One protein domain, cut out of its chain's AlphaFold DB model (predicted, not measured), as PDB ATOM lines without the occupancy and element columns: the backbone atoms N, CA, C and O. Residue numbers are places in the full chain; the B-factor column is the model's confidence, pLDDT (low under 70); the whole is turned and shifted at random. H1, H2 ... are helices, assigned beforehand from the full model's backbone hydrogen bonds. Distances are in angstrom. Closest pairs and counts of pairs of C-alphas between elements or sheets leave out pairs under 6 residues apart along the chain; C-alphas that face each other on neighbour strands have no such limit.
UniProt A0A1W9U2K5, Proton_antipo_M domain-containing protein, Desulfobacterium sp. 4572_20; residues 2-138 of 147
ATOM      1  N   LYS A   2      11.679  27.719   6.566       82.00
ATOM      2  CA  LYS A   2      12.479  28.958   6.764       82.00
ATOM      3  C   LYS A   2      12.999  29.177   8.198       82.00
ATOM      4  O   LYS A   2      14.168  29.492   8.381       82.00
ATOM      5  N   ARG A   3      12.161  28.933   9.218       87.19
ATOM      6  CA  ARG A   3      12.561  29.006  10.641       87.19
ATOM      7  C   ARG A   3      13.681  28.020  10.995       87.19
ATOM      8  O   ARG A   3      14.623  28.392  11.677       87.19
ATOM      9  N   MET A   4      13.607  26.787  10.493       88.44
ATOM     10  CA  MET A   4      14.643  25.770  10.713       88.44
ATOM     11  C   MET A   4      15.985  26.206  10.110       88.44
ATOM     12  O   MET A   4      17.006  26.106  10.779       88.44
ATOM     13  N   LEU A   5      15.978  26.741   8.882       85.38
ATOM     14  CA  LEU A   5      17.189  27.252   8.227       85.38
ATOM     15  C   LEU A   5      17.785  28.461   8.967       85.38
ATOM     16  O   LEU A   5      19.001  28.579   9.071       85.38
ATOM     17  N   ALA A   6      16.944  29.324   9.545       87.69
ATOM     18  CA  ALA A   6      17.406  30.434  10.378       87.69
ATOM     19  C   ALA A   6      18.077  29.959  11.681       87.69
ATOM     20  O   ALA A   6      19.100  30.504  12.072       87.69
ATOM     21  N   TYR A   7      17.548  28.927  12.345       89.94
ATOM     22  CA  TYR A   7      18.217  28.354  13.521       89.94
ATOM     23  C   TYR A   7      19.498  27.599  13.154       89.94
ATOM     24  O   TYR A   7      20.489  27.664  13.880       89.94
ATOM     25  N   SER A   8      19.503  26.923  12.005       90.19
ATOM     26  CA  SER A   8      20.689  26.276  11.447       90.19
ATOM     27  C   SER A   8      21.831  27.277  11.239       90.19
ATOM     28  O   SER A   8      22.950  27.013  11.677       90.19
ATOM     29  N   SER A   9      21.565  28.459  10.675       91.31
ATOM     30  CA  SER A   9      22.626  29.437  10.411       91.31
ATOM     31  C   SER A   9      23.380  29.878  11.666       91.31
ATOM     32  O   SER A   9      24.593  30.076  11.606       91.31
ATOM     33  N   ILE A  10      22.698  29.928  12.814       93.56
ATOM     34  CA  ILE A  10      23.308  30.216  14.117       93.56
ATOM     35  C   ILE A  10      24.278  29.096  14.519       93.56
ATOM     36  O   ILE A  10      25.408  29.374  14.920       93.56
ATOM     37  N   ALA A  11      23.881  27.829  14.367       93.00
ATOM     38  CA  ALA A  11      24.756  26.692  14.659       93.00
ATOM     39  C   ALA A  11      25.986  26.672  13.734       93.00
ATOM     40  O   ALA A  11      27.116  26.511  14.196       93.00
ATOM     41  N   HIS A  12      25.779  26.908  12.435       95.62
ATOM     42  CA  HIS A  12      26.853  26.979  11.445       95.62
ATOM     43  C   HIS A  12      27.838  28.123  11.727       95.62
ATOM     44  O   HIS A  12      29.049  27.920  11.619       95.62
ATOM     45  N   ALA A  13      27.342  29.293  12.141       95.94
ATOM     46  CA  ALA A  13      28.177  30.397  12.600       95.94
ATOM     47  C   ALA A  13      28.998  30.011  13.838       95.94
ATOM     48  O   ALA A  13      30.198  30.274  13.878       95.94
ATOM     49  N   GLY A  14      28.391  29.311  14.800       95.19
ATOM     50  CA  GLY A  14      29.086  28.794  15.981       95.19
ATOM     51  C   GLY A  14      30.274  27.888  15.636       95.19
ATOM     52  O   GLY A  14      31.346  28.038  16.219       95.19
ATOM     53  N   TYR A  15      30.136  27.003  14.642       95.31
ATOM     54  CA  TYR A  15      31.254  26.163  14.191       95.31
ATOM     55  C   TYR A  15      32.401  26.987  13.604       95.31
ATOM     56  O   TYR A  15      33.564  26.698  13.875       95.31
ATOM     57  N   MET A  16      32.097  28.032  12.830       96.38
ATOM     58  CA  MET A  16      33.129  28.925  12.290       96.38
ATOM     59  C   MET A  16      33.836  29.701  13.400       96.38
ATOM     60  O   MET A  16      35.056  29.834  13.363       96.38
ATOM     61  N   VAL A  17      33.101  30.146  14.423       96.31
ATOM     62  CA  VAL A  17      33.689  30.805  15.598       96.31
ATOM     63  C   VAL A  17      34.691  29.890  16.310       96.31
ATOM     64  O   VAL A  17      35.736  30.381  16.720       96.31
ATOM     65  N   LEU A  18      34.449  28.574  16.392       95.31
ATOM     66  CA  LEU A  18      35.436  27.627  16.939       95.31
ATOM     67  C   LEU A  18      36.748  27.618  16.144       95.31
ATOM     68  O   LEU A  18      37.820  27.621  16.742       95.31
ATOM     69  N   GLY A  19      36.671  27.641  14.812       95.19
ATOM     70  CA  GLY A  19      37.864  27.715  13.964       95.19
ATOM     71  C   GLY A  19      38.604  29.047  14.086       95.19
ATOM     72  O   GLY A  19      39.831  29.063  14.085       95.19
ATOM     73  N   ILE A  20      37.874  30.158  14.241       96.38
ATOM     74  CA  ILE A  20      38.468  31.480  14.495       96.38
ATOM     75  C   ILE A  20      39.170  31.494  15.857       96.38
ATOM     76  O   ILE A  20      40.290  31.987  15.958       96.38
ATOM     77  N   LEU A  21      38.531  30.932  16.887       96.25
ATOM     78  CA  LEU A  21      39.064  30.868  18.248       96.25
ATOM     79  C   LEU A  21      40.367  30.063  18.320       96.25
ATOM     80  O   LEU A  21      41.262  30.440  19.065       96.25
ATOM     81  N   ALA A  22      40.483  28.991  17.532       95.00
ATOM     82  CA  ALA A  22      41.710  28.205  17.445       95.00
ATOM     83  C   ALA A  22      42.913  29.011  16.912       95.00
ATOM     84  O   ALA A  22      44.049  28.689  17.221       95.00
ATOM     85  N   ALA A  23      42.695  30.058  16.109       93.75
ATOM     86  CA  ALA A  23      43.748  30.964  15.634       93.75
ATOM     87  C   ALA A  23      44.993  30.290  14.992       93.75
ATOM     88  O   ALA A  23      46.060  30.900  14.926       93.75
ATOM     89  N   ASN A  24      44.853  29.069  14.461       94.31
ATOM     90  CA  ASN A  24      45.912  28.309  13.790       94.31
ATOM     91  C   ASN A  24      45.649  28.153  12.279       94.31
ATOM     92  O   ASN A  24      44.651  28.643  11.739       94.31
ATOM     93  N   ASP A  25      46.583  27.518  11.566       93.31
ATOM     94  CA  ASP A  25      46.502  27.339  10.111       93.31
ATOM     95  C   ASP A  25      45.265  26.536   9.698       93.31
ATOM     96  O   ASP A  25      44.532  26.946   8.792       93.31
ATOM     97  N   GLU A  26      44.974  25.445  10.407       92.62
ATOM     98  CA  GLU A  26      43.797  24.616  10.160       92.62
ATOM     99  C   GLU A  26      42.496  25.380  10.403       92.62
ATOM    100  O   GLU A  26      41.552  25.242   9.623       92.62
ATOM    101  N   GLY A  27      42.445  26.213  11.444       94.81
ATOM    102  CA  GLY A  27      41.297  27.054  11.762       94.81
ATOM    103  C   GLY A  27      41.024  28.062  10.653       94.81
ATOM    104  O   GLY A  27      39.898  28.153  10.161       94.81
ATOM    105  N   ARG A  28      42.062  28.762  10.178       95.06
ATOM    106  CA  ARG A  28      41.946  29.733   9.073       95.06
ATOM    107  C   ARG A  28      41.455  29.082   7.783       95.06
ATOM    108  O   ARG A  28      40.498  29.569   7.178       95.06
ATOM    109  N   MET A  29      42.075  27.972   7.377       94.94
ATOM    110  CA  MET A  29      41.672  27.245   6.169       94.94
ATOM    111  C   MET A  29      40.264  26.657   6.308       94.94
ATOM    112  O   MET A  29      39.448  26.786   5.395       94.94
ATOM    113  N   GLY A  30      39.956  26.073   7.468       96.25
ATOM    114  CA  GLY A  30      38.656  25.487   7.775       96.25
ATOM    115  C   GLY A  30      37.525  26.509   7.725       96.25
ATOM    116  O   GLY A  30      36.495  26.235   7.115       96.25
ATOM    117  N   VAL A  31      37.722  27.703   8.292       97.75
ATOM    118  CA  VAL A  31      36.726  28.787   8.263       97.75
ATOM    119  C   VAL A  31      36.459  29.249   6.836       97.75
ATOM    120  O   VAL A  31      35.297  29.324   6.443       97.75
ATOM    121  N   LEU A  32      37.498  29.518   6.041       96.75
ATOM    122  CA  LEU A  32      37.331  29.972   4.655       96.75
ATOM    123  C   LEU A  32      36.624  28.919   3.795       96.75
ATOM    124  O   LEU A  32      35.666  29.232   3.085       96.75
ATOM    125  N   PHE A  33      37.063  27.664   3.898       96.62
ATOM    126  CA  PHE A  33      36.454  26.556   3.175       96.62
ATOM    127  C   PHE A  33      34.994  26.355   3.591       96.62
ATOM    128  O   PHE A  33      34.109  26.243   2.741       96.62
ATOM    129  N   TYR A  34      34.721  26.342   4.897       97.38
ATOM    130  CA  TYR A  34      33.375  26.120   5.401       97.38
ATOM    131  C   TYR A  34      32.439  27.284   5.086       97.38
ATOM    132  O   TYR A  34      31.290  27.036   4.744       97.38
ATOM    133  N   LEU A  35      32.914  28.531   5.123       97.00
ATOM    134  CA  LEU A  35      32.135  29.706   4.733       97.00
ATOM    135  C   LEU A  35      31.717  29.638   3.259       97.00
ATOM    136  O   LEU A  35      30.547  29.860   2.935       97.00
ATOM    137  N   PHE A  36      32.654  29.294   2.372       96.88
ATOM    138  CA  PHE A  36      32.372  29.113   0.951       96.88
ATOM    139  C   PHE A  36      31.362  27.982   0.725       96.88
ATOM    140  O   PHE A  36      30.310  28.190   0.114       96.88
ATOM    141  N   ALA A  37      31.635  26.805   1.290       96.38
ATOM    142  CA  ALA A  37      30.753  25.653   1.167       96.38
ATOM    143  C   ALA A  37      29.359  25.951   1.741       96.38
ATOM    144  O   ALA A  37      28.352  25.626   1.116       96.38
ATOM    145  N   TYR A  38      29.280  26.592   2.911       95.81
ATOM    146  CA  TYR A  38      28.022  26.922   3.581       95.81
ATOM    147  C   TYR A  38      27.196  27.922   2.785       95.81
ATOM    148  O   TYR A  38      25.984  27.758   2.676       95.81
ATOM    149  N   THR A  39      27.844  28.900   2.154       95.56
ATOM    150  CA  THR A  39      27.166  29.838   1.256       95.56
ATOM    151  C   THR A  39      26.509  29.100   0.091       95.56
ATOM    152  O   THR A  39      25.319  29.289  -0.149       95.56
ATOM    153  N   LEU A  40      27.233  28.187  -0.570       96.00
ATOM    154  CA  LEU A  40      26.682  27.378  -1.663       96.00
ATOM    155  C   LEU A  40      25.550  26.456  -1.202       96.00
ATOM    156  O   LEU A  40      24.507  26.398  -1.851       96.00
ATOM    157  N   MET A  41      25.724  25.769  -0.070       95.31
ATOM    158  CA  MET A  41      24.685  24.916   0.513       95.31
ATOM    159  C   MET A  41      23.411  25.711   0.806       95.31
ATOM    160  O   MET A  41      22.312  25.272   0.477       95.31
ATOM    161  N   ASN A  42      23.555  26.883   1.429       94.31
ATOM    162  CA  ASN A  42      22.430  27.704   1.854       94.31
ATOM    163  C   ASN A  42      21.710  28.329   0.650       94.31
ATOM    164  O   ASN A  42      20.487  28.245   0.553       94.31
ATOM    165  N   MET A  43      22.460  28.880  -0.310       94.81
ATOM    166  CA  MET A  43      21.900  29.375  -1.572       94.81
ATOM    167  C   MET A  43      21.186  28.266  -2.347       94.81
ATOM    168  O   MET A  43      20.089  28.487  -2.848       94.81
ATOM    169  N   GLY A  44      21.771  27.069  -2.407       94.19
ATOM    170  CA  GLY A  44      21.172  25.911  -3.057       94.19
ATOM    171  C   GLY A  44      19.860  25.478  -2.404       94.19
ATOM    172  O   GLY A  44      18.849  25.331  -3.088       94.19
ATOM    173  N   ALA A  45      19.839  25.346  -1.076       93.38
ATOM    174  CA  ALA A  45      18.635  24.974  -0.335       93.38
ATOM    175  C   ALA A  45      17.513  26.016  -0.494       93.38
ATOM    176  O   ALA A  45      16.372  25.654  -0.781       93.38
ATOM    177  N   PHE A  46      17.825  27.311  -0.366       92.69
ATOM    178  CA  PHE A  46      16.845  28.379  -0.588       92.69
ATOM    179  C   PHE A  46      16.397  28.486  -2.051       92.69
ATOM    180  O   PHE A  46      15.226  28.765  -2.302       92.69
ATOM    181  N   GLY A  47      17.287  28.232  -3.011       93.62
ATOM    182  CA  GLY A  47      16.952  28.192  -4.434       93.62
ATOM    183  C   GLY A  47      15.965  27.073  -4.756       93.62
ATOM    184  O   GLY A  47      14.954  27.316  -5.410       93.62
ATOM    185  N   VAL A  48      16.195  25.867  -4.227       93.00
ATOM    186  CA  VAL A  48      15.246  24.755  -4.383       93.00
ATOM    187  C   VAL A  48      13.910  25.066  -3.706       93.00
ATOM    188  O   VAL A  48      12.865  24.801  -4.296       93.00
ATOM    189  N   LEU A  49      13.922  25.677  -2.515       90.06
ATOM    190  CA  LEU A  49      12.688  26.120  -1.858       90.06
ATOM    191  C   LEU A  49      11.879  27.076  -2.724       90.06
ATOM    192  O   LEU A  49      10.675  26.903  -2.860       90.06
ATOM    193  N   TYR A  50      12.542  28.069  -3.311       90.12
ATOM    194  CA  TYR A  50      11.888  29.045  -4.172       90.12
ATOM    195  C   TYR A  50      11.260  28.391  -5.410       90.12
ATOM    196  O   TYR A  50      10.132  28.721  -5.769       90.12
ATOM    197  N   LEU A  51      11.961  27.440  -6.036       90.94
ATOM    198  CA  LEU A  51      11.446  26.716  -7.201       90.94
ATOM    199  C   LEU A  51      10.257  25.816  -6.842       90.94
ATOM    200  O   LEU A  51       9.272  25.814  -7.575       90.94
ATOM    201  N   LEU A  52      10.316  25.096  -5.717       87.88
ATOM    202  CA  LEU A  52       9.207  24.258  -5.244       87.88
ATOM    203  C   LEU A  52       7.981  25.096  -4.854       87.88
ATOM    204  O   LEU A  52       6.871  24.757  -5.257       87.88
ATOM    205  N   ASP A  53       8.176  26.217  -4.152       85.56
ATOM    206  CA  ASP A  53       7.099  27.163  -3.818       85.56
ATOM    207  C   ASP A  53       6.440  27.748  -5.087       85.56
ATOM    208  O   ASP A  53       5.262  28.109  -5.072       85.56
ATOM    209  N   GLY A  54       7.196  27.867  -6.184       83.75
ATOM    210  CA  GLY A  54       6.691  28.307  -7.484       83.75
ATOM    211  C   GLY A  54       5.828  27.266  -8.204       83.75
ATOM    212  O   GLY A  54       4.919  27.661  -8.928       83.75
ATOM    213  N   GLN A  55       6.084  25.969  -8.003       82.00
ATOM    214  CA  GLN A  55       5.330  24.887  -8.656       82.00
ATOM    215  C   GLN A  55       4.108  24.427  -7.850       82.00
ATOM    216  O   GLN A  55       3.044  24.214  -8.416       82.00
ATOM    217  N   GLU A  56       4.235  24.320  -6.526       79.44
ATOM    218  CA  GLU A  56       3.183  23.790  -5.639       79.44
ATOM    219  C   GLU A  56       2.381  24.889  -4.922       79.44
ATOM    220  O   GLU A  56       1.613  24.631  -3.988       79.44
ATOM    221  N   GLY A  57       2.603  26.150  -5.291       73.44
ATOM    222  CA  GLY A  57       2.134  27.300  -4.527       73.44
ATOM    223  C   GLY A  57       2.885  27.475  -3.200       73.44
ATOM    224  O   GLY A  57       3.667  26.627  -2.765       73.44
ATOM    225  N   LYS A  58       2.656  28.617  -2.539       72.00
ATOM    226  CA  LYS A  58       3.406  29.024  -1.339       72.00
ATOM    227  C   LYS A  58       3.223  28.028  -0.187       72.00
ATOM    228  O   LYS A  58       2.249  28.130   0.557       72.00
ATOM    229  N   ALA A  59       4.203  27.152   0.008       69.62
ATOM    230  CA  ALA A  59       4.301  26.313   1.191       69.62
ATOM    231  C   ALA A  59       4.593  27.179   2.429       69.62
ATOM    232  O   ALA A  59       5.491  28.031   2.444       69.62
ATOM    233  N   GLN A  60       3.813  26.984   3.486       65.62
ATOM    234  CA  GLN A  60       3.931  27.720   4.744       65.62
ATOM    235  C   GLN A  60       4.533  26.858   5.853       65.62
ATOM    236  O   GLN A  60       5.272  27.371   6.707       65.62
ATOM    237  N   THR A  61       4.270  25.551   5.831       74.88
ATOM    238  CA  THR A  61       4.732  24.613   6.855       74.88
ATOM    239  C   THR A  61       5.820  23.687   6.322       74.88
ATOM    240  O   THR A  61       6.297  23.812   5.196       74.88
ATOM    241  N   LEU A  62       6.357  22.836   7.197       75.88
ATOM    242  CA  LEU A  62       7.263  21.774   6.759       75.88
ATOM    243  C   LEU A  62       6.478  20.578   6.193       75.88
ATOM    244  O   LEU A  62       7.020  19.864   5.357       75.88
ATOM    245  N   GLU A  63       5.220  20.394   6.615       80.25
ATOM    246  CA  GLU A  63       4.352  19.320   6.120       80.25
ATOM    247  C   GLU A  63       3.992  19.494   4.641       80.25
ATOM    248  O   GLU A  63       3.822  18.502   3.939       80.25
ATOM    249  N   ASP A  64       3.970  20.731   4.140       82.00
ATOM    250  CA  ASP A  64       3.660  21.050   2.737       82.00
ATOM    251  C   ASP A  64       4.656  20.467   1.717       82.00
ATOM    252  O   ASP A  64       4.386  20.491   0.514       82.00
ATOM    253  N   TYR A  65       5.813  19.981   2.184       82.69
ATOM    254  CA  TYR A  65       6.848  19.357   1.357       82.69
ATOM    255  C   TYR A  65       6.786  17.823   1.367       82.69
ATOM    256  O   TYR A  65       7.653  17.174   0.780       82.69
ATOM    257  N   GLN A  66       5.803  17.230   2.048       88.19
ATOM    258  CA  GLN A  66       5.664  15.779   2.125       88.19
ATOM    259  C   GLN A  66       5.349  15.173   0.754       88.19
ATOM    260  O   GLN A  66       4.545  15.712  -0.003       88.19
ATOM    261  N   GLY A  67       6.021  14.075   0.413       86.00
ATOM    262  CA  GLY A  67       5.784  13.329  -0.827       86.00
ATOM    263  C   GLY A  67       6.245  14.014  -2.123       86.00
ATOM    264  O   GLY A  67       6.168  13.410  -3.193       86.00
ATOM    265  N   LEU A  68       6.797  15.235  -2.064       87.25
ATOM    266  CA  LEU A  68       7.319  15.940  -3.249       87.25
ATOM    267  C   LEU A  68       8.599  15.308  -3.821       87.25
ATOM    268  O   LEU A  68       9.027  15.650  -4.927       87.25
ATOM    269  N   GLY A  69       9.207  14.372  -3.089       87.19
ATOM    270  CA  GLY A  69      10.403  13.629  -3.474       87.19
ATOM    271  C   GLY A  69      10.291  12.983  -4.848       87.19
ATOM    272  O   GLY A  69      11.165  13.175  -5.692       87.19
ATOM    273  N   PHE A  70       9.194  12.265  -5.083       85.31
ATOM    274  CA  PHE A  70       8.970  11.537  -6.332       85.31
ATOM    275  C   PHE A  70       8.365  12.398  -7.438       85.31
ATOM    276  O   PHE A  70       8.595  12.119  -8.611       85.31
ATOM    277  N   LYS A  71       7.642  13.463  -7.078       86.94
ATOM    278  CA  LYS A  71       7.055  14.386  -8.052       86.94
ATOM    279  C   LYS A  71       8.102  15.292  -8.700       86.94
ATOM    280  O   LYS A  71       8.099  15.474  -9.913       86.94
ATOM    281  N   TYR A  72       9.032  15.818  -7.902       90.31
ATOM    282  CA  TYR A  72      10.110  16.696  -8.364       90.31
ATOM    283  C   TYR A  72      11.485  16.093  -8.069       90.31
ATOM    284  O   TYR A  72      12.246  16.659  -7.280       90.31
ATOM    285  N   PRO A  73      11.853  14.964  -8.705       90.94
ATOM    286  CA  PRO A  73      13.026  14.180  -8.318       90.94
ATOM    287  C   PRO A  73      14.332  14.973  -8.399       90.94
ATOM    288  O   PRO A  73      15.173  14.865  -7.511       90.94
ATOM    289  N   ALA A  74      14.497  15.828  -9.413       93.88
ATOM    290  CA  ALA A  74      15.697  16.651  -9.557       93.88
ATOM    291  C   ALA A  74      15.837  17.692  -8.429       93.88
ATOM    292  O   ALA A  74      16.899  17.808  -7.817       93.88
ATOM    293  N   LEU A  75      14.762  18.426  -8.122       92.94
ATOM    294  CA  LEU A  75      14.758  19.433  -7.055       92.94
ATOM    295  C   LEU A  75      14.925  18.773  -5.686       92.94
ATOM    296  O   LEU A  75      15.756  19.194  -4.883       92.94
ATOM    297  N   SER A  76      14.195  17.689  -5.447       92.56
ATOM    298  CA  SER A  76      14.240  16.935  -4.200       92.56
ATOM    299  C   SER A  76      15.599  16.284  -3.946       92.56
ATOM    300  O   SER A  76      16.081  16.270  -2.806       92.56
ATOM    301  N   PHE A  77      16.271  15.802  -4.994       94.88
ATOM    302  CA  PHE A  77      17.642  15.310  -4.905       94.88
ATOM    303  C   PHE A  77      18.617  16.428  -4.524       94.88
ATOM    304  O   PHE A  77      19.389  16.267  -3.579       94.88
ATOM    305  N   LEU A  78      18.545  17.583  -5.194       95.50
ATOM    306  CA  LEU A  78      19.397  18.737  -4.888       95.50
ATOM    307  C   LEU A  78      19.182  19.246  -3.459       95.50
ATOM    308  O   LEU A  78      20.152  19.457  -2.733       95.50
ATOM    309  N   MET A  79      17.926  19.377  -3.020       94.56
ATOM    310  CA  MET A  79      17.599  19.715  -1.633       94.56
ATOM    311  C   MET A  79      18.255  18.731  -0.663       94.56
ATOM    312  O   MET A  79      18.924  19.137   0.284       94.56
ATOM    313  N   SER A  80      18.114  17.433  -0.926       95.06
ATOM    314  CA  SER A  80      18.687  16.389  -0.074       95.06
ATOM    315  C   SER A  80      20.206  16.473  -0.026       95.06
ATOM    316  O   SER A  80      20.780  16.406   1.056       95.06
ATOM    317  N   LEU A  81      20.862  16.702  -1.164       96.00
ATOM    318  CA  LEU A  81      22.309  16.889  -1.235       96.00
ATOM    319  C   LEU A  81      22.768  18.065  -0.361       96.00
ATOM    320  O   LEU A  81      23.711  17.922   0.420       96.00
ATOM    321  N   PHE A  82      22.087  19.212  -0.443       95.75
ATOM    322  CA  PHE A  82      22.420  20.375   0.379       95.75
ATOM    323  C   PHE A  82      22.179  20.120   1.868       95.75
ATOM    324  O   PHE A  82      23.043  20.448   2.678       95.75
ATOM    325  N   LEU A  83      21.069  19.480   2.241       95.06
ATOM    326  CA  LEU A  83      20.755  19.151   3.635       95.06
ATOM    327  C   LEU A  83      21.726  18.117   4.225       95.06
ATOM    328  O   LEU A  83      22.185  18.287   5.352       95.06
ATOM    329  N   VAL A  84      22.097  17.084   3.463       95.88
ATOM    330  CA  VAL A  84      23.121  16.097   3.851       95.88
ATOM    331  C   VAL A  84      24.479  16.778   4.024       95.88
ATOM    332  O   VAL A  84      25.211  16.483   4.973       95.88
ATOM    333  N   SER A  85      24.799  17.739   3.155       95.88
ATOM    334  CA  SER A  85      26.014  18.538   3.294       95.88
ATOM    335  C   SER A  85      25.978  19.421   4.540       95.88
ATOM    336  O   SER A  85      26.948  19.446   5.294       95.88
ATOM    337  N   MET A  86      24.858  20.082   4.840       94.25
ATOM    338  CA  MET A  86      24.716  20.877   6.066       94.25
ATOM    339  C   MET A  86      24.766  20.015   7.332       94.25
ATOM    340  O   MET A  86      25.354  20.431   8.334       94.25
ATOM    341  N   ALA A  87      24.209  18.801   7.289       94.38
ATOM    342  CA  ALA A  87      24.342  17.814   8.358       94.38
ATOM    343  C   ALA A  87      25.817  17.451   8.591       94.38
ATOM    344  O   ALA A  87      26.242  17.298   9.735       94.38
ATOM    345  N   GLY A  88      26.626  17.457   7.532       91.62
ATOM    346  CA  GLY A  88      28.050  17.157   7.586       91.62
ATOM    347  C   GLY A  88      28.302  15.658   7.529       91.62
ATOM    348  O   GLY A  88      29.065  15.140   8.335       91.62
ATOM    349  N   LEU A  89      27.651  14.950   6.601       93.00
ATOM    350  CA  LEU A  89      27.972  13.543   6.353       93.00
ATOM    351  C   LEU A  89      29.302  13.418   5.578       93.00
ATOM    352  O   LEU A  89      29.548  14.237   4.689       93.00
ATOM    353  N   PRO A  90      30.126  12.380   5.833       89.31
ATOM    354  CA  PRO A  90      31.474  12.232   5.271       89.31
ATOM    355  C   PRO A  90      31.654  12.508   3.767       89.31
ATOM    356  O   PRO A  90      32.630  13.169   3.421       89.31
ATOM    357  N   PRO A  91      30.748  12.089   2.857       91.00
ATOM    358  CA  PRO A  91      30.922  12.337   1.424       91.00
ATOM    359  C   PRO A  91      30.640  13.791   0.990       91.00
ATOM    360  O   PRO A  91      30.515  14.047  -0.203       91.00
ATOM    361  N   THR A  92      30.499  14.749   1.913       94.62
ATOM    362  CA  THR A  92      30.058  16.118   1.597       94.62
ATOM    363  C   THR A  92      31.055  17.207   1.973       94.62
ATOM    364  O   THR A  92      31.837  17.082   2.915       94.62
ATOM    365  N   ALA A  93      30.965  18.343   1.275       93.62
ATOM    366  CA  ALA A  93      31.780  19.519   1.567       93.62
ATOM    367  C   ALA A  93      31.555  20.042   2.997       93.62
ATOM    368  O   ALA A  93      32.499  20.464   3.660       93.62
ATOM    369  N   GLY A  94      30.326  19.977   3.518       92.81
ATOM    370  CA  GLY A  94      30.066  20.426   4.885       92.81
ATOM    371  C   GLY A  94      30.754  19.574   5.954       92.81
ATOM    372  O   GLY A  94      31.141  20.119   6.986       92.81
ATOM    373  N   PHE A  95      30.992  18.281   5.705       95.44
ATOM    374  CA  PHE A  95      31.805  17.459   6.606       95.44
ATOM    375  C   PHE A  95      33.259  17.913   6.624       95.44
ATOM    376  O   PHE A  95      33.808  18.132   7.699       95.44
ATOM    377  N   ILE A  96      33.861  18.104   5.447       94.88
ATOM    378  CA  ILE A  96      35.271  18.496   5.324       94.88
ATOM    379  C   ILE A  96      35.526  19.795   6.097       94.88
ATOM    380  O   ILE A  96      36.453  19.863   6.898       94.88
ATOM    381  N   GLY A  97      34.670  20.805   5.927       94.25
ATOM    382  CA  GLY A  97      34.845  22.069   6.642       94.25
ATOM    383  C   GLY A  97      34.667  21.934   8.155       94.25
ATOM    384  O   GLY A  97      35.529  22.388   8.902       94.25
ATOM    385  N   LYS A  98      33.618  21.246   8.631       94.69
ATOM    386  CA  LYS A  98      33.441  20.986  10.074       94.69
ATOM    387  C   LYS A  98      34.605  20.199  10.668       94.69
ATOM    388  O   LYS A  98      35.032  20.503  11.775       94.69
ATOM    389  N   PHE A  99      35.125  19.215   9.938       95.38
ATOM    390  CA  PHE A  99      36.268  18.423  10.369       95.38
ATOM    391  C   PHE A  99      37.485  19.314  10.631       95.38
ATOM    392  O   PHE A  99      38.059  19.228  11.711       95.38
ATOM    393  N   TYR A 100      37.821  20.225   9.711       95.44
ATOM    394  CA  TYR A 100      38.907  21.186   9.932       95.44
ATOM    395  C   TYR A 100      38.635  22.123  11.110       95.44
ATOM    396  O   TYR A 100      39.525  22.330  11.931       95.44
ATOM    397  N   LEU A 101      37.410  22.643  11.243       96.88
ATOM    398  CA  LEU A 101      37.035  23.528  12.351       96.88
ATOM    399  C   LEU A 101      37.187  22.838  13.719       96.88
ATOM    400  O   LEU A 101      37.749  23.416  14.648       96.88
ATOM    401  N   PHE A 102      36.724  21.592  13.844       96.25
ATOM    402  CA  PHE A 102      36.851  20.828  15.084       96.25
ATOM    403  C   PHE A 102      38.282  20.355  15.332       96.25
ATOM    404  O   PHE A 102      38.747  20.433  16.466       96.25
ATOM    405  N   ALA A 103      39.001  19.918  14.297       95.25
ATOM    406  CA  ALA A 103      40.403  19.531  14.416       95.25
ATOM    407  C   ALA A 103      41.269  20.709  14.888       95.25
ATOM    408  O   ALA A 103      42.088  20.536  15.787       95.25
ATOM    409  N   ALA A 104      41.038  21.907  14.343       96.44
ATOM    410  CA  ALA A 104      41.705  23.136  14.759       96.44
ATOM    411  C   ALA A 104      41.466  23.440  16.244       96.44
ATOM    412  O   ALA A 104      42.419  23.664  16.985       96.44
ATOM    413  N   ALA A 105      40.209  23.380  16.695       96.12
ATOM    414  CA  ALA A 105      39.855  23.619  18.094       96.12
ATOM    415  C   ALA A 105      40.457  22.568  19.046       96.12
ATOM    416  O   ALA A 105      40.929  22.909  20.128       96.12
ATOM    417  N   ILE A 106      40.471  21.293  18.645       96.44
ATOM    418  CA  ILE A 106      41.061  20.200  19.432       96.44
ATOM    419  C   ILE A 106      42.575  20.382  19.575       96.44
ATOM    420  O   ILE A 106      43.098  20.173  20.669       96.44
ATOM    421  N   LYS A 107      43.273  20.789  18.505       95.12
ATOM    422  CA  LYS A 107      44.727  21.025  18.529       95.12
ATOM    423  C   LYS A 107      45.142  22.085  19.550       95.12
ATOM    424  O   LYS A 107      46.149  21.898  20.220       95.12
ATOM    425  N   GLU A 108      44.336  23.127  19.726       95.69
ATOM    426  CA  GLU A 108      44.576  24.188  20.720       95.69
ATOM    427  C   GLU A 108      44.056  23.852  22.128       95.69
ATOM    428  O   GLU A 108      44.063  24.690  23.028       95.69
ATOM    429  N   GLY A 109      43.565  22.630  22.347       94.12
ATOM    430  CA  GLY A 109      43.091  22.186  23.658       94.12
ATOM    431  C   GLY A 109      41.657  22.597  24.003       94.12
ATOM    432  O   GLY A 109      41.203  22.332  25.118       94.12
ATOM    433  N   TYR A 110      40.882  23.153  23.064       96.19
ATOM    434  CA  TYR A 110      39.463  23.487  23.258       96.19
ATOM    435  C   TYR A 110      38.542  22.255  23.189       96.19
ATOM    436  O   TYR A 110      37.510  22.256  22.514       96.19
ATOM    437  N   LEU A 111      38.887  21.188  23.914       95.38
ATOM    438  CA  LEU A 111      38.204  19.892  23.870       95.38
ATOM    439  C   LEU A 111      36.723  19.986  24.250       95.38
ATOM    440  O   LEU A 111      35.879  19.400  23.578       95.38
ATOM    441  N   LEU A 112      36.395  20.754  25.296       96.19
ATOM    442  CA  LEU A 112      35.010  20.929  25.743       96.19
ATOM    443  C   LEU A 112      34.158  21.607  24.663       96.19
ATOM    444  O   LEU A 112      33.058  21.154  24.356       96.19
ATOM    445  N   LEU A 113      34.682  22.675  24.061       95.06
ATOM    446  CA  LEU A 113      33.990  23.421  23.014       95.06
ATOM    447  C   LEU A 113      33.843  22.593  21.732       95.06
ATOM    448  O   LEU A 113      32.772  22.590  21.127       95.06
ATOM    449  N   ALA A 114      34.880  21.840  21.355       95.44
ATOM    450  CA  ALA A 114      34.818  20.910  20.235       95.44
ATOM    451  C   ALA A 114      33.774  19.807  20.476       95.44
ATOM    452  O   ALA A 114      32.958  19.540  19.597       95.44
ATOM    453  N   ALA A 115      33.729  19.222  21.677       96.06
ATOM    454  CA  ALA A 115      32.738  18.209  22.037       96.06
ATOM    455  C   ALA A 115      31.301  18.759  21.981       96.06
ATOM    456  O   ALA A 115      30.426  18.131  21.385       96.06
ATOM    457  N   LEU A 116      31.057  19.957  22.527       95.75
ATOM    458  CA  LEU A 116      29.762  20.642  22.408       95.75
ATOM    459  C   LEU A 116      29.403  20.916  20.937       95.75
ATOM    460  O   LEU A 116      28.270  20.677  20.513       95.75
ATOM    461  N   GLY A 117      30.370  21.364  20.134       94.12
ATOM    462  CA  GLY A 117      30.206  21.581  18.697       94.12
ATOM    463  C   GLY A 117      29.803  20.307  17.950       94.12
ATOM    464  O   GLY A 117      28.843  20.315  17.178       94.12
ATOM    465  N   ILE A 118      30.463  19.187  18.234       94.56
ATOM    466  CA  ILE A 118      30.139  17.884  17.645       94.56
ATOM    467  C   ILE A 118      28.745  17.420  18.089       94.56
ATOM    468  O   ILE A 118      27.948  17.007  17.248       94.56
ATOM    469  N   MET A 119      28.392  17.549  19.372       95.56
ATOM    470  CA  MET A 119      27.056  17.174  19.857       95.56
ATOM    471  C   MET A 119      25.949  17.985  19.179       95.56
ATOM    472  O   MET A 119      24.972  17.417  18.690       95.56
ATOM    473  N   THR A 120      26.110  19.307  19.078       92.94
ATOM    474  CA  THR A 120      25.140  20.148  18.357       92.94
ATOM    475  C   THR A 120      25.087  19.817  16.868       92.94
ATOM    476  O   THR A 120      24.018  19.913  16.276       92.94
ATOM    477  N   CYS A 121      26.193  19.373  16.262       92.81
ATOM    478  CA  CYS A 121      26.218  18.892  14.881       92.81
ATOM    479  C   CYS A 121      25.424  17.587  14.705       92.81
ATOM    480  O   CYS A 121      24.734  17.427  13.699       92.81
ATOM    481  N   VAL A 122      25.472  16.671  15.676       92.69
ATOM    482  CA  VAL A 122      24.677  15.429  15.660       92.69
ATOM    483  C   VAL A 122      23.184  15.732  15.811       92.69
ATOM    484  O   VAL A 122      22.373  15.229  15.034       92.69
ATOM    485  N   ILE A 123      22.815  16.620  16.741       92.75
ATOM    486  CA  ILE A 123      21.434  17.132  16.866       92.75
ATOM    487  C   ILE A 123      21.016  17.828  15.558       92.75
ATOM    488  O   ILE A 123      19.910  17.628  15.060       92.75
ATOM    489  N   GLY A 124      21.961  18.576  14.984       90.69
ATOM    490  CA  GLY A 124      22.043  19.057  13.609       90.69
ATOM    491  C   GLY A 124      21.439  18.123  12.574       90.69
ATOM    492  O   GLY A 124      20.422  18.382  11.931       90.69
ATOM    493  N   ALA A 125      22.123  16.996  12.424       93.12
ATOM    494  CA  ALA A 125      21.820  15.991  11.429       93.12
ATOM    495  C   ALA A 125      20.380  15.474  11.542       93.12
ATOM    496  O   ALA A 125      19.733  15.292  10.512       93.12
ATOM    497  N   TYR A 126      19.848  15.303  12.757       93.00
ATOM    498  CA  TYR A 126      18.484  14.805  12.948       93.00
ATOM    499  C   TYR A 126      17.437  15.671  12.237       93.00
ATOM    500  O   TYR A 126      16.602  15.142  11.502       93.00
ATOM    501  N   TYR A 127      17.476  16.998  12.402       91.31
ATOM    502  CA  TYR A 127      16.461  17.845  11.775       91.31
ATOM    503  C   TYR A 127      16.618  17.919  10.253       91.31
ATOM    504  O   TYR A 127      15.606  17.946   9.561       91.31
ATOM    505  N   TYR A 128      17.841  17.874   9.715       93.62
ATOM    506  CA  TYR A 128      18.059  17.824   8.264       93.62
ATOM    507  C   TYR A 128      17.568  16.514   7.645       93.62
ATOM    508  O   TYR A 128      16.842  16.530   6.651       93.62
ATOM    509  N   LEU A 129      17.919  15.378   8.252       93.44
ATOM    510  CA  LEU A 129      17.484  14.061   7.792       93.44
ATOM    511  C   LEU A 129      15.967  13.904   7.907       93.44
ATOM    512  O   LEU A 129      15.354  13.294   7.038       93.44
ATOM    513  N   ARG A 130      15.339  14.515   8.921       92.25
ATOM    514  CA  ARG A 130      13.877  14.554   9.044       92.25
ATOM    515  C   ARG A 130      13.210  15.252   7.857       92.25
ATOM    516  O   ARG A 130      12.160  14.795   7.420       92.25
ATOM    517  N   VAL A 131      13.801  16.320   7.312       91.81
ATOM    518  CA  VAL A 131      13.263  16.976   6.104       91.81
ATOM    519  C   VAL A 131      13.348  16.044   4.897       91.81
ATOM    520  O   VAL A 131      12.378  15.915   4.161       91.81
ATOM    521  N   ILE A 132      14.474  15.348   4.725       93.38
ATOM    522  CA  ILE A 132      14.651  14.368   3.641       93.38
ATOM    523  C   ILE A 132      13.653  13.216   3.791       93.38
ATOM    524  O   ILE A 132      13.024  12.806   2.821       93.38
ATOM    525  N   TRP A 133      13.460  12.731   5.018       93.00
ATOM    526  CA  TRP A 133      12.461  11.714   5.323       93.00
ATOM    527  C   TRP A 133      11.056  12.167   4.928       93.00
ATOM    528  O   TRP A 133      10.351  11.432   4.250       93.00
ATOM    529  N   MET A 134      10.654  13.383   5.306       90.56
ATOM    530  CA  MET A 134       9.353  13.942   4.925       90.56
ATOM    531  C   MET A 134       9.190  14.020   3.407       90.56
ATOM    532  O   MET A 134       8.129  13.688   2.888       90.56
ATOM    533  N   LEU A 135      10.252  14.406   2.701       91.00
ATOM    534  CA  LEU A 135      10.239  14.586   1.255       91.00
ATOM    535  C   LEU A 135       9.945  13.281   0.496       91.00
ATOM    536  O   LEU A 135       9.196  13.313  -0.476       91.00
ATOM    537  N   TYR A 136      10.510  12.149   0.932       90.88
ATOM    538  CA  TYR A 136      10.407  10.871   0.208       90.88
ATOM    539  C   TYR A 136       9.505   9.821   0.858       90.88
ATOM    540  O   TYR A 136       8.959   8.989   0.146       90.88
ATOM    541  N   MET A 137       9.377   9.804   2.183       89.75
ATOM    542  CA  MET A 137       8.779   8.672   2.911       89.75
ATOM    543  C   MET A 137       7.398   8.970   3.486       89.75
ATOM    544  O   MET A 137       6.801   8.100   4.113       89.75
ATOM    545  N   MET A 138       6.897  10.194   3.320       87.19
ATOM    546  CA  MET A 138       5.554  10.571   3.752       87.19
ATOM    547  C   MET A 138       4.661  10.800   2.542       87.19
ATOM    548  O   MET A 138       5.113  11.312   1.518       87.19
TER     549      MET A 138
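This is residues 2 to 138 of the 147 residues of the protein "Proton_antipo_M domain-containing protein" of Desulfobacterium sp. 4572_20 (UniProt A0A1W9U2K5). What shape is this? It is a bundle, only just elongated at 49 by 24 by 23 A: H1, H2 and H6 run lengthwise, with H4 and H5 in a row between H2 and H6, and short H3 at one end. What makes it? 137 residues are printed, with helices H1 to H6 in chain order and no named strand: all helix, compact, radius of gyration of the C-alphas 15.8 A.

What touches H2, residues 25 to 55? Its residues 38 to 52 alone touch H4, residues 73 to 87 (Met 41 and Phe 82, closest C-alphas, 5.1 A), and its residues 25 to 38 alone touch H5, residues 93 to 107 (Tyr 34 and Gly 97, 4.5 A), both opposite ways at a shallow tilt of 31 degrees. With H1, residues 2 to 22, it makes a helical hairpin, touched by residues 12 to 21 alone of H1; the closest C-alphas, of Gly 19 and Gly 27, are 4.1 A apart. Where is H6, residues 111 to 137? It is apart from H2 but touches H4 (Ala 87 and Ala 125, 4.4 A), and with residues 135 to 136 alone H3, residues 68 to 71 (Gly 69 and Tyr 136, 4.6 A). Are the helix backbones complete? Each O i to N i+4 pair is within hydrogen-bond range in H2, H4 and H5, with 16 of 17 in H1 and 22 of 23 in H6; H3 is too short for one.

Where does H2 run? From C-alpha 25 at (46.502, 27.339, 10.111), over 45.3 A. Where does H6 end? At C-alpha 137 (8.779, 8.672, 2.911), after 37.8 A; H1 spans 31.1 A.

How large is it? The C-alphas farthest apart, of Gly 57 and Gly 109, are 50.0 A apart. What is loose? The printed part has no cut; H2 to H3 is the long link, and residues 59 to 60 are under 70 in pLDDT.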